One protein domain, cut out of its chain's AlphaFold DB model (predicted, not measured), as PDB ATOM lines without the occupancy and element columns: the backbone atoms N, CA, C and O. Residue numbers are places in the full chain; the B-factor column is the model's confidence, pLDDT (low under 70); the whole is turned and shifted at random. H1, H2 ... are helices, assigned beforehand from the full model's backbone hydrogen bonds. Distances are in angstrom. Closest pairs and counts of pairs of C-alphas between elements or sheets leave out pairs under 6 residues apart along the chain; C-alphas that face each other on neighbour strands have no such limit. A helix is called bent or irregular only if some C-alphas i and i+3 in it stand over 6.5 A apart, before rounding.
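Overview. This is residues 56 to 166 of the 606 residues of an uncharacterized protein of Candida orthopsilosis (strain 90-125) (UniProt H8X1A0). Look first for H3, H4 and H5, three helices side by side in an up-and-down bundle, each running against the one before it. H2 packs on H3, H7 packs on residues 119 to 125 of H5, and H1 and H6 sit outside the bundle, touching no helix. The printed part has 111 residues with seven named helices, H1 to H7 in chain order, and no named strand: the class is all helix. The whole is compact, with a radius of gyration of the C-alphas of 13.1 A, and rounded, spanning 37 by 30 by 25 A.

Arrangement. Start at H1, residues 56 to 63, and go on to H2, residues 67 to 75: they are close but not clearly touching, with closest C-alphas, those of Leu 61 and Leu 70, 7.1 A apart. H3, residues 81 to 90, touches H2 in a hairpin at a steep tilt of 35.1 degrees, only just past shallow; C-alphas 71 and 90, the closest, are 6.1 A apart. H4, residues 94 to 107, forms a hairpin with H3, closest at C-alphas 89 and 97, 5.0 A. H5, residues 111 to 125, forms a hairpin with H4 at a shallow tilt of 1 degree, closest at C-alphas 105 and 114, 5.8 A, and touches H3 at C-alphas 82 and 117, 6.4 A. H6, residues 133 to 142, is near H5, and H7, residues 147 to 163, touches H5 the same way, closest at C-alphas 125 and 156, 6.0 A. Every O i to N i+4 pair is within hydrogen-bond range in H1 to H6, and 11 of 13 in H7.

Along the chain. Find C-alpha 56 at (45.062, 20.890, 5.015), where H1 begins. H4 is 19.6 A long and H5 21.4 A. H7, 25.2 A long, is irregular, with C-alphas 148 and 151 7.0 A apart; it ends at C-alpha 163, (65.176, 12.063, 21.731).

Size, cuts and confidence. The C-alphas of Thr 109 and Asn 165, the two farthest apart, are 39.0 A apart. The printed part has no cut and no long link. Mean pLDDT of the printed part is 71.2; residues 56 to 71 are among those under 70.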
ATOM      1  N   LYS A  56      43.896  20.082   5.421       55.44
ATOM      2  CA  LYS A  56      45.062  20.890   5.015       55.44
ATOM      3  C   LYS A  56      45.982  21.216   6.192       55.44
ATOM      4  O   LYS A  56      47.196  21.221   6.034       55.44
ATOM      5  N   ILE A  57      45.406  21.459   7.370       59.75
ATOM      6  CA  ILE A  57      46.172  21.710   8.597       59.75
ATOM      7  C   ILE A  57      46.996  20.477   8.975       59.75
ATOM      8  O   ILE A  57      48.174  20.610   9.282       59.75
ATOM      9  N   LEU A  58      46.412  19.277   8.912       57.38
ATOM     10  CA  LEU A  58      47.134  18.029   9.174       57.38
ATOM     11  C   LEU A  58      48.253  17.756   8.167       57.38
ATOM     12  O   LEU A  58      49.332  17.327   8.571       57.38
ATOM     13  N   GLN A  59      48.018  18.047   6.886       57.56
ATOM     14  CA  GLN A  59      49.036  17.911   5.847       57.56
ATOM     15  C   GLN A  59      50.264  18.773   6.172       57.56
ATOM     16  O   GLN A  59      51.370  18.254   6.283       57.56
ATOM     17  N   CYS A  60      50.062  20.058   6.464       57.03
ATOM     18  CA  CYS A  60      51.159  20.935   6.866       57.03
ATOM     19  C   CYS A  60      51.782  20.535   8.212       57.03
ATOM     20  O   CYS A  60      52.988  20.665   8.380       57.03
ATOM     21  N   LEU A  61      50.995  20.038   9.177       62.00
ATOM     22  CA  LEU A  61      51.535  19.560  10.453       62.00
ATOM     23  C   LEU A  61      52.482  18.380  10.247       62.00
ATOM     24  O   LEU A  61      53.526  18.364  10.889       62.00
ATOM     25  N   SER A  62      52.149  17.444   9.353       57.16
ATOM     26  CA  SER A  62      52.967  16.260   9.051       57.16
ATOM     27  C   SER A  62      54.307  16.574   8.374       57.16
ATOM     28  O   SER A  62      55.246  15.789   8.484       57.16
ATOM     29  N   GLU A  63      54.421  17.740   7.732       58.47
ATOM     30  CA  GLU A  63      55.639  18.211   7.058       58.47
ATOM     31  C   GLU A  63      56.624  18.906   8.021       58.47
ATOM     32  O   GLU A  63      57.792  19.104   7.687       58.47
ATOM     33  N   ILE A  64      56.181  19.260   9.233       61.62
ATOM     34  CA  ILE A  64      56.993  19.993  10.210       61.62
ATOM     35  C   ILE A  64      57.842  19.034  11.041       61.62
ATOM     36  O   ILE A  64      57.321  18.152  11.727       61.62
ATOM     37  N   ASN A  65      59.161  19.244  11.038       58.62
ATOM     38  CA  ASN A  65      60.101  18.342  11.702       58.62
ATOM     39  C   ASN A  65      60.653  18.823  13.045       58.62
ATOM     40  O   ASN A  65      61.202  18.014  13.797       58.62
ATOM     41  N   ASP A  66      60.447  20.091  13.380       65.12
ATOM     42  CA  ASP A  66      60.968  20.747  14.572       65.12
ATOM     43  C   ASP A  66      59.854  21.414  15.403       65.12
ATOM     44  O   ASP A  66      58.816  21.843  14.896       65.12
ATOM     45  N   ARG A  67      60.063  21.476  16.724       67.19
ATOM     46  CA  ARG A  67      59.055  21.964  17.681       67.19
ATOM     47  C   ARG A  67      58.799  23.472  17.552       67.19
ATOM     48  O   ARG A  67      57.691  23.918  17.834       67.19
ATOM     49  N   GLU A  68      59.790  24.249  17.120       67.12
ATOM     50  CA  GLU A  68      59.702  25.711  16.999       67.12
ATOM     51  C   GLU A  68      58.887  26.135  15.770       67.12
ATOM     52  O   GLU A  68      57.990  26.980  15.867       67.12
ATOM     53  N   SER A  69      59.098  25.482  14.629       66.44
ATOM     54  CA  SER A  69      58.271  25.656  13.432       66.44
ATOM     55  C   SER A  69      56.854  25.148  13.665       66.44
ATOM     56  O   SER A  69      55.898  25.770  13.200       66.44
ATOM     57  N   LEU A  70      56.690  24.078  14.455       68.44
ATOM     58  CA  LEU A  70      55.375  23.587  14.868       68.44
ATOM     59  C   LEU A  70      54.636  24.640  15.701       68.44
ATOM     60  O   LEU A  70      53.470  24.935  15.430       68.44
ATOM     61  N   ALA A  71      55.324  25.240  16.675       67.56
ATOM     62  CA  ALA A  71      54.783  26.310  17.504       67.56
ATOM     63  C   ALA A  71      54.351  27.515  16.655       67.56
ATOM     64  O   ALA A  71      53.218  27.991  16.757       67.56
ATOM     65  N   THR A  72      55.224  27.942  15.743       71.00
ATOM     66  CA  THR A  72      54.993  29.083  14.849       71.00
ATOM     67  C   THR A  72      53.829  28.836  13.887       71.00
ATOM     68  O   THR A  72      53.027  29.736  13.624       71.00
ATOM     69  N   TYR A  73      53.704  27.615  13.360       70.00
ATOM     70  CA  TYR A  73      52.613  27.234  12.467       70.00
ATOM     71  C   TYR A  73      51.271  27.201  13.201       70.00
ATOM     72  O   TYR A  73      50.292  27.782  12.733       70.00
ATOM     73  N   ILE A  74      51.223  26.591  14.387       70.00
ATOM     74  CA  ILE A  74      49.976  26.451  15.144       70.00
ATOM     75  C   ILE A  74      49.461  27.805  15.652       70.00
ATOM     76  O   ILE A  74      48.245  28.024  15.685       70.00
ATOM     77  N   GLN A  75      50.344  28.753  15.981       70.50
ATOM     78  CA  GLN A  75      49.937  30.113  16.355       70.50
ATOM     79  C   GLN A  75      49.137  30.817  15.244       70.50
ATOM     80  O   GLN A  75      48.184  31.537  15.549       70.50
ATOM     81  N   LYS A  76      49.442  30.529  13.969       69.75
ATOM     82  CA  LYS A  76      48.785  31.107  12.782       69.75
ATOM     83  C   LYS A  76      47.432  30.467  12.435       69.75
ATOM     84  O   LYS A  76      46.747  30.946  11.534       69.75
ATOM     85  N   LEU A  77      47.023  29.402  13.131       72.25
ATOM     86  CA  LEU A  77      45.793  28.668  12.815       72.25
ATOM     87  C   LEU A  77      44.519  29.342  13.373       72.25
ATOM     88  O   LEU A  77      44.537  29.866  14.498       72.25
ATOM     89  N   PRO A  78      43.388  29.276  12.632       67.94
ATOM     90  CA  PRO A  78      42.090  29.798  13.067       67.94
ATOM     91  C   PRO A  78      41.546  29.036  14.283       67.94
ATOM     92  O   PRO A  78      41.880  27.873  14.499       67.94
ATOM     93  N   ILE A  79      40.702  29.681  15.094       65.38
ATOM     94  CA  ILE A  79      40.214  29.136  16.374       65.38
ATOM     95  C   ILE A  79      39.148  28.050  16.138       65.38
ATOM     96  O   ILE A  79      38.095  28.299  15.557       65.38
ATOM     97  N   SER A  80      39.418  26.840  16.629       67.69
ATOM     98  CA  SER A  80      38.544  25.660  16.620       67.69
ATOM     99  C   SER A  80      38.829  24.790  17.855       67.69
ATOM    100  O   SER A  80      39.829  25.012  18.537       67.69
ATOM    101  N   SER A  81      37.981  23.798  18.148       63.66
ATOM    102  CA  SER A  81      38.211  22.793  19.205       63.66
ATOM    103  C   SER A  81      39.586  22.122  19.056       63.66
ATOM    104  O   SER A  81      40.374  22.086  20.001       63.66
ATOM    105  N   PHE A  82      39.906  21.694  17.834       67.25
ATOM    106  CA  PHE A  82      41.171  21.070  17.449       67.25
ATOM    107  C   PHE A  82      42.382  22.013  17.571       67.25
ATOM    108  O   PHE A  82      43.398  21.664  18.169       67.25
ATOM    109  N   THR A  83      42.284  23.241  17.060       68.12
ATOM    110  CA  THR A  83      43.404  24.199  17.115       68.12
ATOM    111  C   THR A  83      43.604  24.797  18.507       68.12
ATOM    112  O   THR A  83      44.731  25.142  18.848       68.12
ATOM    113  N   MET A  84      42.560  24.871  19.345       67.81
ATOM    114  CA  MET A  84      42.703  25.192  20.771       67.81
ATOM    115  C   MET A  84      43.436  24.087  21.529       67.81
ATOM    116  O   MET A  84      44.294  24.398  22.350       67.81
ATOM    117  N   PHE A  85      43.148  22.812  21.244       72.75
ATOM    118  CA  PHE A  85      43.929  21.701  21.787       72.75
ATOM    119  C   PHE A  85      45.407  21.820  21.384       72.75
ATOM    120  O   PHE A  85      46.274  21.845  22.253       72.75
ATOM    121  N   LEU A  86      45.689  22.011  20.091       70.12
ATOM    122  CA  LEU A  86      47.054  22.191  19.592       70.12
ATOM    123  C   LEU A  86      47.779  23.375  20.259       70.12
ATOM    124  O   LEU A  86      48.908  23.206  20.709       70.12
ATOM    125  N   LYS A  87      47.129  24.545  20.379       72.62
ATOM    126  CA  LYS A  87      47.698  25.736  21.043       72.62
ATOM    127  C   LYS A  87      47.999  25.493  22.526       72.62
ATOM    128  O   LYS A  87      49.054  25.895  22.995       72.62
ATOM    129  N   ASN A  88      47.124  24.786  23.242       71.25
ATOM    130  CA  ASN A  88      47.325  24.481  24.663       71.25
ATOM    131  C   ASN A  88      48.456  23.470  24.916       71.25
ATOM    132  O   ASN A  88      49.015  23.443  26.011       71.25
ATOM    133  N   CYS A  89      48.777  22.624  23.937       69.12
ATOM    134  CA  CYS A  89      49.752  21.546  24.097       69.12
ATOM    135  C   CYS A  89      51.199  21.923  23.742       69.12
ATOM    136  O   CYS A  89      52.115  21.237  24.187       69.12
ATOM    137  N   ILE A  90      51.434  22.980  22.958       66.62
ATOM    138  CA  ILE A  90      52.786  23.367  22.498       66.62
ATOM    139  C   ILE A  90      53.679  23.834  23.647       66.62
ATOM    140  O   ILE A  90      54.848  23.444  23.709       66.62
ATOM    141  N   ASP A  91      53.113  24.620  24.564       63.62
ATOM    142  CA  ASP A  91      53.847  25.298  25.641       63.62
ATOM    143  C   ASP A  91      53.931  24.466  26.931       63.62
ATOM    144  O   ASP A  91      54.422  24.935  27.955       63.62
ATOM    145  N   GLN A  92      53.420  23.233  26.914       68.25
ATOM    146  CA  GLN A  92      53.207  22.432  28.119       68.25
ATOM    147  C   GLN A  92      53.979  21.106  28.074       68.25
ATOM    148  O   GLN A  92      54.305  20.578  27.008       68.25
ATOM    149  N   ASN A  93      54.286  20.552  29.253       68.88
ATOM    150  CA  ASN A  93      54.860  19.207  29.376       68.88
ATOM    151  C   ASN A  93      53.854  18.150  28.895       68.88
ATOM    152  O   ASN A  93      52.643  18.334  29.035       68.88
ATOM    153  N   PHE A  94      54.325  17.015  28.372       73.06
ATOM    154  CA  PHE A  94      53.440  16.030  27.744       73.06
ATOM    155  C   PHE A  94      52.424  15.430  28.729       73.06
ATOM    156  O   PHE A  94      51.281  15.193  28.353       73.06
ATOM    157  N   ASN A  95      52.761  15.289  30.015       71.81
ATOM    158  CA  ASN A  95      51.785  14.951  31.062       71.81
ATOM    159  C   ASN A  95      50.594  15.928  31.140       71.81
ATOM    160  O   ASN A  95      49.454  15.522  31.376       71.81
ATOM    161  N   VAL A  96      50.835  17.219  30.919       74.00
ATOM    162  CA  VAL A  96      49.785  18.243  30.882       74.00
ATOM    163  C   VAL A  96      48.997  18.136  29.571       74.00
ATOM    164  O   VAL A  96      47.766  18.157  29.601       74.00
ATOM    165  N   SER A  97      49.674  17.901  28.444       74.19
ATOM    166  CA  SER A  97      49.034  17.607  27.151       74.19
ATOM    167  C   SER A  97      48.154  16.354  27.198       74.19
ATOM    168  O   SER A  97      47.066  16.353  26.632       74.19
ATOM    169  N   ASN A  98      48.543  15.327  27.958       77.31
ATOM    170  CA  ASN A  98      47.749  14.125  28.209       77.31
ATOM    171  C   ASN A  98      46.461  14.428  28.991       77.31
ATOM    172  O   ASN A  98      45.383  13.933  28.659       77.31
ATOM    173  N   ASN A  99      46.543  15.303  29.996       77.69
ATOM    174  CA  ASN A  99      45.365  15.764  30.731       77.69
ATOM    175  C   ASN A  99      44.429  16.599  29.847       77.69
ATOM    176  O   ASN A  99      43.206  16.470  29.954       77.69
ATOM    177  N   PHE A 100      44.978  17.438  28.965       77.31
ATOM    178  CA  PHE A 100      44.178  18.155  27.976       77.31
ATOM    179  C   PHE A 100      43.519  17.193  26.994       77.31
ATOM    180  O   PHE A 100      42.307  17.277  26.815       77.31
ATOM    181  N   TRP A 101      44.261  16.235  26.447       81.50
ATOM    182  CA  TRP A 101      43.734  15.210  25.552       81.50
ATOM    183  C   TRP A 101      42.553  14.463  26.190       81.50
ATOM    184  O   TRP A 101      41.457  14.468  25.633       81.50
ATOM    185  N   MET A 102      42.702  13.965  27.424       78.25
ATOM    186  CA  MET A 102      41.618  13.316  28.180       78.25
ATOM    187  C   MET A 102      40.374  14.204  28.328       78.25
ATOM    188  O   MET A 102      39.242  13.725  28.233       78.25
ATOM    189  N   ARG A 103      40.558  15.506  28.579       78.00
ATOM    190  CA  ARG A 103      39.455  16.466  28.747       78.00
ATOM    191  C   ARG A 103      38.762  16.785  27.424       78.00
ATOM    192  O   ARG A 103      37.535  16.822  27.393       78.00
ATOM    193  N   PHE A 104      39.521  17.017  26.356       73.56
ATOM    194  CA  PHE A 104      38.980  17.330  25.034       73.56
ATOM    195  C   PHE A 104      38.296  16.106  24.411       73.56
ATOM    196  O   PHE A 104      37.161  16.223  23.957       73.56
ATOM    197  N   ARG A 105      38.889  14.911  24.526       74.44
ATOM    198  CA  ARG A 105      38.303  13.648  24.047       74.44
ATOM    199  C   ARG A 105      36.978  13.296  24.732       74.44
ATOM    200  O   ARG A 105      36.080  12.772  24.079       74.44
ATOM    201  N   LYS A 106      36.829  13.604  26.030       77.94
ATOM    202  CA  LYS A 106      35.568  13.413  26.784       77.94
ATOM    203  C   LYS A 106      34.482  14.435  26.437       77.94
ATOM    204  O   LYS A 106      33.306  14.127  26.590       77.94
ATOM    205  N   ARG A 107      34.865  15.651  26.038       74.50
ATOM    206  CA  ARG A 107      33.927  16.731  25.684       74.50
ATOM    207  C   ARG A 107      33.410  16.610  24.258       74.50
ATOM    208  O   ARG A 107      32.297  17.052  23.986       74.50
ATOM    209  N   GLU A 108      34.208  16.034  23.371       74.12
ATOM    210  CA  GLU A 108      33.847  15.904  21.970       74.12
ATOM    211  C   GLU A 108      32.860  14.749  21.767       74.12
ATOM    212  O   GLU A 108      33.063  13.642  22.267       74.12
ATOM    213  N   THR A 109      31.769  14.989  21.041       65.75
ATOM    214  CA  THR A 109      30.750  13.960  20.760       65.75
ATOM    215  C   THR A 109      30.903  13.365  19.367       65.75
ATOM    216  O   THR A 109      30.435  12.253  19.129       65.75
ATOM    217  N   LYS A 110      31.600  14.055  18.457       73.69
ATOM    218  CA  LYS A 110      31.824  13.589  17.088       73.69
ATOM    219  C   LYS A 110      33.079  12.734  16.988       73.69
ATOM    220  O   LYS A 110      34.177  13.183  17.303       73.69
ATOM    221  N   GLU A 111      32.916  11.533  16.456       69.75
ATOM    222  CA  GLU A 111      33.983  10.539  16.296       69.75
ATOM    223  C   GLU A 111      35.154  11.049  15.442       69.75
ATOM    224  O   GLU A 111      36.296  11.010  15.881       69.75
ATOM    225  N   ARG A 112      34.865  11.713  14.316       66.75
ATOM    226  CA  ARG A 112      35.894  12.345  13.467       66.75
ATOM    227  C   ARG A 112      36.723  13.423  14.171       66.75
ATOM    228  O   ARG A 112      37.895  13.589  13.867       66.75
ATOM    229  N   GLU A 113      36.131  14.207  15.076       67.50
ATOM    230  CA  GLU A 113      36.893  15.229  15.814       67.50
ATOM    231  C   GLU A 113      37.758  14.584  16.909       67.50
ATOM    232  O   GLU A 113      38.863  15.063  17.167       67.50
ATOM    233  N   LYS A 114      37.319  13.452  17.481       72.25
ATOM    234  CA  LYS A 114      38.144  12.633  18.382       72.25
ATOM    235  C   LYS A 114      39.351  12.040  17.665       72.25
ATOM    236  O   LYS A 114      40.448  12.151  18.191       72.25
ATOM    237  N   GLU A 115      39.178  11.499  16.462       71.25
ATOM    238  CA  GLU A 115      40.281  10.942  15.663       71.25
ATOM    239  C   GLU A 115      41.353  11.992  15.337       71.25
ATOM    240  O   GLU A 115      42.545  11.714  15.429       71.25
ATOM    241  N   LEU A 116      40.949  13.227  15.021       69.19
ATOM    242  CA  LEU A 116      41.886  14.335  14.796       69.19
ATOM    243  C   LEU A 116      42.686  14.673  16.064       69.19
ATOM    244  O   LEU A 116      43.895  14.904  16.000       69.19
ATOM    245  N   ILE A 117      42.015  14.707  17.217       73.88
ATOM    246  CA  ILE A 117      42.639  14.967  18.520       73.88
ATOM    247  C   ILE A 117      43.582  13.817  18.914       73.88
ATOM    248  O   ILE A 117      44.685  14.080  19.394       73.88
ATOM    249  N   ASP A 118      43.183  12.567  18.667       76.69
ATOM    250  CA  ASP A 118      43.978  11.360  18.916       76.69
ATOM    251  C   ASP A 118      45.236  11.352  18.022       76.69
ATOM    252  O   ASP A 118      46.347  11.172  18.524       76.69
ATOM    253  N   TRP A 119      45.106  11.691  16.733       76.69
ATOM    254  CA  TRP A 119      46.248  11.857  15.826       76.69
ATOM    255  C   TRP A 119      47.216  12.939  16.314       76.69
ATOM    256  O   TRP A 119      48.420  12.707  16.393       76.69
ATOM    257  N   ALA A 120      46.707  14.119  16.678       72.06
ATOM    258  CA  ALA A 120      47.544  15.228  17.134       72.06
ATOM    259  C   ALA A 120      48.275  14.906  18.442       72.06
ATOM    260  O   ALA A 120      49.426  15.305  18.613       72.06
ATOM    261  N   TYR A 121      47.633  14.162  19.341       79.19
ATOM    262  CA  TYR A 121      48.251  13.670  20.566       79.19
ATOM    263  C   TYR A 121      49.405  12.698  20.274       79.19
ATOM    264  O   TYR A 121      50.509  12.884  20.790       79.19
ATOM    265  N   ILE A 122      49.182  11.710  19.395       77.12
ATOM    266  CA  ILE A 122      50.220  10.753  18.977       77.12
ATOM    267  C   ILE A 122      51.365  11.476  18.272       77.12
ATOM    268  O   ILE A 122      52.537  11.218  18.549       77.12
ATOM    269  N   TYR A 123      51.039  12.423  17.397       73.88
ATOM    270  CA  TYR A 123      52.018  13.204  16.663       73.88
ATOM    271  C   TYR A 123      52.884  14.055  17.592       73.88
ATOM    272  O   TYR A 123      54.100  14.043  17.466       73.88
ATOM    273  N   GLN A 124      52.302  14.750  18.573       75.00
ATOM    274  CA  GLN A 124      53.057  15.590  19.511       75.00
ATOM    275  C   GLN A 124      54.041  14.803  20.381       75.00
ATOM    276  O   GLN A 124      55.081  15.348  20.764       75.00
ATOM    277  N   PHE A 125      53.760  13.525  20.662       78.19
ATOM    278  CA  PHE A 125      54.667  12.676  21.435       78.19
ATOM    279  C   PHE A 125      56.054  12.545  20.787       78.19
ATOM    280  O   PHE A 125      57.043  12.392  21.502       78.19
ATOM    281  N   ARG A 126      56.169  12.720  19.461       74.12
ATOM    282  CA  ARG A 126      57.455  12.693  18.738       74.12
ATOM    283  C   ARG A 126      58.489  13.697  19.261       74.12
ATOM    284  O   ARG A 126      59.679  13.514  19.032       74.12
ATOM    285  N   PHE A 127      58.050  14.780  19.907       74.94
ATOM    286  CA  PHE A 127      58.919  15.835  20.446       74.94
ATOM    287  C   PHE A 127      59.237  15.640  21.929       74.94
ATOM    288  O   PHE A 127      59.917  16.470  22.537       74.94
ATOM    289  N   ASN A 128      58.721  14.568  22.527       78.12
ATOM    290  CA  ASN A 128      58.937  14.291  23.927       78.12
ATOM    291  C   ASN A 128      60.380  13.835  24.185       78.12
ATOM    292  O   ASN A 128      60.970  13.105  23.388       78.12
ATOM    293  N   ARG A 129      60.930  14.276  25.318       76.12
ATOM    294  CA  ARG A 129      62.280  13.956  25.806       76.12
ATOM    295  C   ARG A 129      62.265  13.171  27.124       76.12
ATOM    296  O   ARG A 129      63.320  12.766  27.597       76.12
ATOM    297  N   SER A 130      61.097  12.966  27.737       77.19
ATOM    298  CA  SER A 130      60.968  12.267  29.019       77.19
ATOM    299  C   SER A 130      60.766  10.764  28.835       77.19
ATOM    300  O   SER A 130      59.934  10.332  28.036       77.19
ATOM    301  N   GLN A 131      61.478   9.956  29.625       73.94
ATOM    302  CA  GLN A 131      61.302   8.499  29.627       73.94
ATOM    303  C   GLN A 131      60.054   8.042  30.403       73.94
ATOM    304  O   GLN A 131      59.440   7.034  30.060       73.94
ATOM    305  N   VAL A 132      59.640   8.803  31.421       74.94
ATOM    306  CA  VAL A 132      58.540   8.438  32.336       74.94
ATOM    307  C   VAL A 132      57.179   8.459  31.632       74.94
ATOM    308  O   VAL A 132      56.266   7.708  31.970       74.94
ATOM    309  N   GLU A 133      57.036   9.306  30.617       75.44
ATOM    310  CA  GLU A 133      55.761   9.565  29.947       75.44
ATOM    311  C   GLU A 133      55.386   8.488  28.912       75.44
ATOM    312  O   GLU A 133      54.242   8.457  28.452       75.44
ATOM    313  N   LEU A 134      56.298   7.554  28.601       78.06
ATOM    314  CA  LEU A 134      56.033   6.446  27.681       78.06
ATOM    315  C   LEU A 134      54.977   5.471  28.222       78.06
ATOM    316  O   LEU A 134      54.147   4.981  27.459       78.06
ATOM    317  N   LEU A 135      54.987   5.177  29.526       75.00
ATOM    318  CA  LEU A 135      54.023   4.243  30.122       75.00
ATOM    319  C   LEU A 135      52.589   4.732  29.914       75.00
ATOM    320  O   LEU A 135      51.718   3.965  29.505       75.00
ATOM    321  N   ASN A 136      52.379   6.033  30.122       73.38
ATOM    322  CA  ASN A 136      51.102   6.684  29.864       73.38
ATOM    323  C   ASN A 136      50.770   6.642  28.371       73.38
ATOM    324  O   ASN A 136      49.670   6.232  28.014       73.38
ATOM    325  N   PHE A 137      51.722   6.980  27.501       78.81
ATOM    326  CA  PHE A 137      51.530   6.941  26.051       78.81
ATOM    327  C   PHE A 137      51.104   5.552  25.540       78.81
ATOM    328  O   PHE A 137      50.090   5.424  24.856       78.81
ATOM    329  N   ASN A 138      51.804   4.490  25.949       79.75
ATOM    330  CA  ASN A 138      51.506   3.112  25.548       79.75
ATOM    331  C   ASN A 138      50.188   2.593  26.139       79.75
ATOM    332  O   ASN A 138      49.459   1.858  25.472       79.75
ATOM    333  N   ALA A 139      49.863   2.970  27.380       77.06
ATOM    334  CA  ALA A 139      48.580   2.631  27.990       77.06
ATOM    335  C   ALA A 139      47.411   3.286  27.241       77.06
ATOM    336  O   ALA A 139      46.379   2.650  27.039       77.06
ATOM    337  N   GLN A 140      47.580   4.535  26.794       76.69
ATOM    338  CA  GLN A 140      46.557   5.243  26.030       76.69
ATOM    339  C   GLN A 140      46.454   4.734  24.584       76.69
ATOM    340  O   GLN A 140      45.341   4.595  24.083       76.69
ATOM    341  N   TRP A 141      47.570   4.368  23.943       77.75
ATOM    342  CA  TRP A 141      47.583   3.758  22.606       77.75
ATOM    343  C   TRP A 141      46.725   2.490  22.521       77.75
ATOM    344  O   TRP A 141      45.927   2.353  21.598       77.75
ATOM    345  N   LYS A 142      46.794   1.603  23.527       75.19
ATOM    346  CA  LYS A 142      45.939   0.398  23.584       75.19
ATOM    347  C   LYS A 142      44.441   0.717  23.522       75.19
ATOM    348  O   LYS A 142      43.674  -0.081  22.997       75.19
ATOM    349  N   ASN A 143      44.036   1.886  24.018       69.44
ATOM    350  CA  ASN A 143      42.647   2.358  24.008       69.44
ATOM    351  C   ASN A 143      42.288   3.163  22.740       69.44
ATOM    352  O   ASN A 143      41.156   3.628  22.606       69.44
ATOM    353  N   MET A 144      43.259   3.409  21.857       68.75
ATOM    354  CA  MET A 144      43.157   4.215  20.633       68.75
ATOM    355  C   MET A 144      43.493   3.411  19.373       68.75
ATOM    356  O   MET A 144      43.643   4.001  18.306       68.75
ATOM    357  N   TYR A 145      43.642   2.088  19.490       70.62
ATOM    358  CA  TYR A 145      44.125   1.258  18.396       70.62
ATOM    359  C   TYR A 145      43.242   1.414  17.153       70.62
ATOM    360  O   TYR A 145      42.067   1.046  17.151       70.62
ATOM    361  N   ASN A 146      43.843   1.961  16.104       71.25
ATOM    362  CA  ASN A 146      43.273   2.097  14.777       71.25
ATOM    363  C   ASN A 146      44.402   1.816  13.779       71.25
ATOM    364  O   ASN A 146      45.478   2.409  13.909       71.25
ATOM    365  N   GLU A 147      44.160   0.932  12.806       65.38
ATOM    366  CA  GLU A 147      45.124   0.543  11.762       65.38
ATOM    367  C   GLU A 147      45.714   1.768  11.040       65.38
ATOM    368  O   GLU A 147      46.889   1.798  10.682       65.38
ATOM    369  N   GLU A 148      44.934   2.840  10.910       63.59
ATOM    370  CA  GLU A 148      45.364   4.073  10.248       63.59
ATOM    371  C   GLU A 148      46.364   4.899  11.073       63.59
ATOM    372  O   GLU A 148      47.161   5.651  10.513       63.59
ATOM    373  N   MET A 149      46.374   4.751  12.402       68.31
ATOM    374  CA  MET A 149      47.250   5.511  13.303       68.31
ATOM    375  C   MET A 149      48.546   4.775  13.666       68.31
ATOM    376  O   MET A 149      49.435   5.383  14.265       68.31
ATOM    377  N   VAL A 150      48.687   3.498  13.288       71.00
ATOM    378  CA  VAL A 150      49.844   2.658  13.658       71.00
ATOM    379  C   VAL A 150      51.149   3.241  13.111       71.00
ATOM    380  O   VAL A 150      52.132   3.365  13.835       71.00
ATOM    381  N   SER A 151      51.132   3.728  11.868       66.12
ATOM    382  CA  SER A 151      52.296   4.380  11.249       66.12
ATOM    383  C   SER A 151      52.759   5.644  11.988       66.12
ATOM    384  O   SER A 151      53.959   5.874  12.172       66.12
ATOM    385  N   VAL A 152      51.809   6.454  12.465       69.38
ATOM    386  CA  VAL A 152      52.073   7.690  13.218       69.38
ATOM    387  C   VAL A 152      52.612   7.345  14.601       69.38
ATOM    388  O   VAL A 152      53.581   7.954  15.050       69.38
ATOM    389  N   TYR A 153      52.045   6.325  15.247       76.94
ATOM    390  CA  TYR A 153      52.533   5.803  16.518       76.94
ATOM    391  C   TYR A 153      53.970   5.283  16.401       76.94
ATOM    392  O   TYR A 153      54.834   5.726  17.158       76.94
ATOM    393  N   ASN A 154      54.253   4.425  15.417       74.62
ATOM    394  CA  ASN A 154      55.585   3.865  15.187       74.62
ATOM    395  C   ASN A 154      56.609   4.975  14.898       74.62
ATOM    396  O   ASN A 154      57.698   4.984  15.471       74.62
ATOM    397  N   SER A 155      56.244   5.964  14.075       70.12
ATOM    398  CA  SER A 155      57.102   7.118  13.766       70.12
ATOM    399  C   SER A 155      57.384   7.980  15.002       70.12
ATOM    400  O   SER A 155      58.538   8.321  15.275       70.12
ATOM    401  N   SER A 156      56.350   8.298  15.790       74.19
ATOM    402  CA  SER A 156      56.481   9.052  17.041       74.19
ATOM    403  C   SER A 156      57.295   8.300  18.092       74.19
ATOM    404  O   SER A 156      58.088   8.917  18.803       74.19
ATOM    405  N   TYR A 157      57.148   6.975  18.173       77.56
ATOM    406  CA  TYR A 157      57.901   6.125  19.090       77.56
ATOM    407  C   TYR A 157      59.391   6.072  18.730       77.56
ATOM    408  O   TYR A 157      60.240   6.244  19.604       77.56
ATOM    409  N   VAL A 158      59.727   5.937  17.441       73.12
ATOM    410  CA  VAL A 158      61.119   6.016  16.964       73.12
ATOM    411  C   VAL A 158      61.721   7.395  17.253       73.12
ATOM    412  O   VAL A 158      62.844   7.479  17.748       73.12
ATOM    413  N   CYS A 159      60.976   8.481  17.023       70.69
ATOM    414  CA  CYS A 159      61.438   9.836  17.351       70.69
ATOM    415  C   CYS A 159      61.674  10.021  18.857       70.69
ATOM    416  O   CYS A 159      62.657  10.643  19.257       70.69
ATOM    417  N   TRP A 160      60.816   9.448  19.702       81.19
ATOM    418  CA  TRP A 160      61.005   9.450  21.150       81.19
ATOM    419  C   TRP A 160      62.249   8.649  21.579       81.19
ATOM    420  O   TRP A 160      63.030   9.137  22.400       81.19
ATOM    421  N   LEU A 161      62.493   7.469  20.994       74.75
ATOM    422  CA  LEU A 161      63.712   6.687  21.249       74.75
ATOM    423  C   LEU A 161      64.973   7.486  20.888       74.75
ATOM    424  O   LEU A 161      65.938   7.504  21.650       74.75
ATOM    425  N   LEU A 162      64.947   8.217  19.768       71.56
ATOM    426  CA  LEU A 162      66.035   9.117  19.384       71.56
ATOM    427  C   LEU A 162      66.214  10.275  20.378       71.56
ATOM    428  O   LEU A 162      67.338  10.561  20.781       71.56
ATOM    429  N   ASN A 163      65.128  10.930  20.797       73.94
ATOM    430  CA  ASN A 163      65.176  12.063  21.731       73.94
ATOM    431  C   ASN A 163      65.642  11.674  23.142       73.94
ATOM    432  O   ASN A 163      66.105  12.531  23.893       73.94
ATOM    433  N   THR A 164      65.485  10.404  23.515       75.75
ATOM    434  CA  THR A 164      65.911   9.847  24.808       75.75
ATOM    435  C   THR A 164      67.286   9.174  24.744       75.75
ATOM    436  O   THR A 164      67.678   8.511  25.706       75.75
ATOM    437  N   ASN A 165      68.028   9.367  23.644       71.50
ATOM    438  CA  ASN A 165      69.351   8.793  23.369       71.50
ATOM    439  C   ASN A 165      69.392   7.249  23.340       71.50
ATOM    440  O   ASN A 165      70.449   6.653  23.524       71.50
ATOM    441  N   GLN A 166      68.270   6.578  23.068       75.94
ATOM    442  CA  GLN A 166      68.179   5.116  22.948       75.94
ATOM    443  C   GLN A 166      68.324   4.661  21.487       75.94
ATOM    444  O   GLN A 166      67.450   4.009  20.910       75.94
TER     445      GLN A 166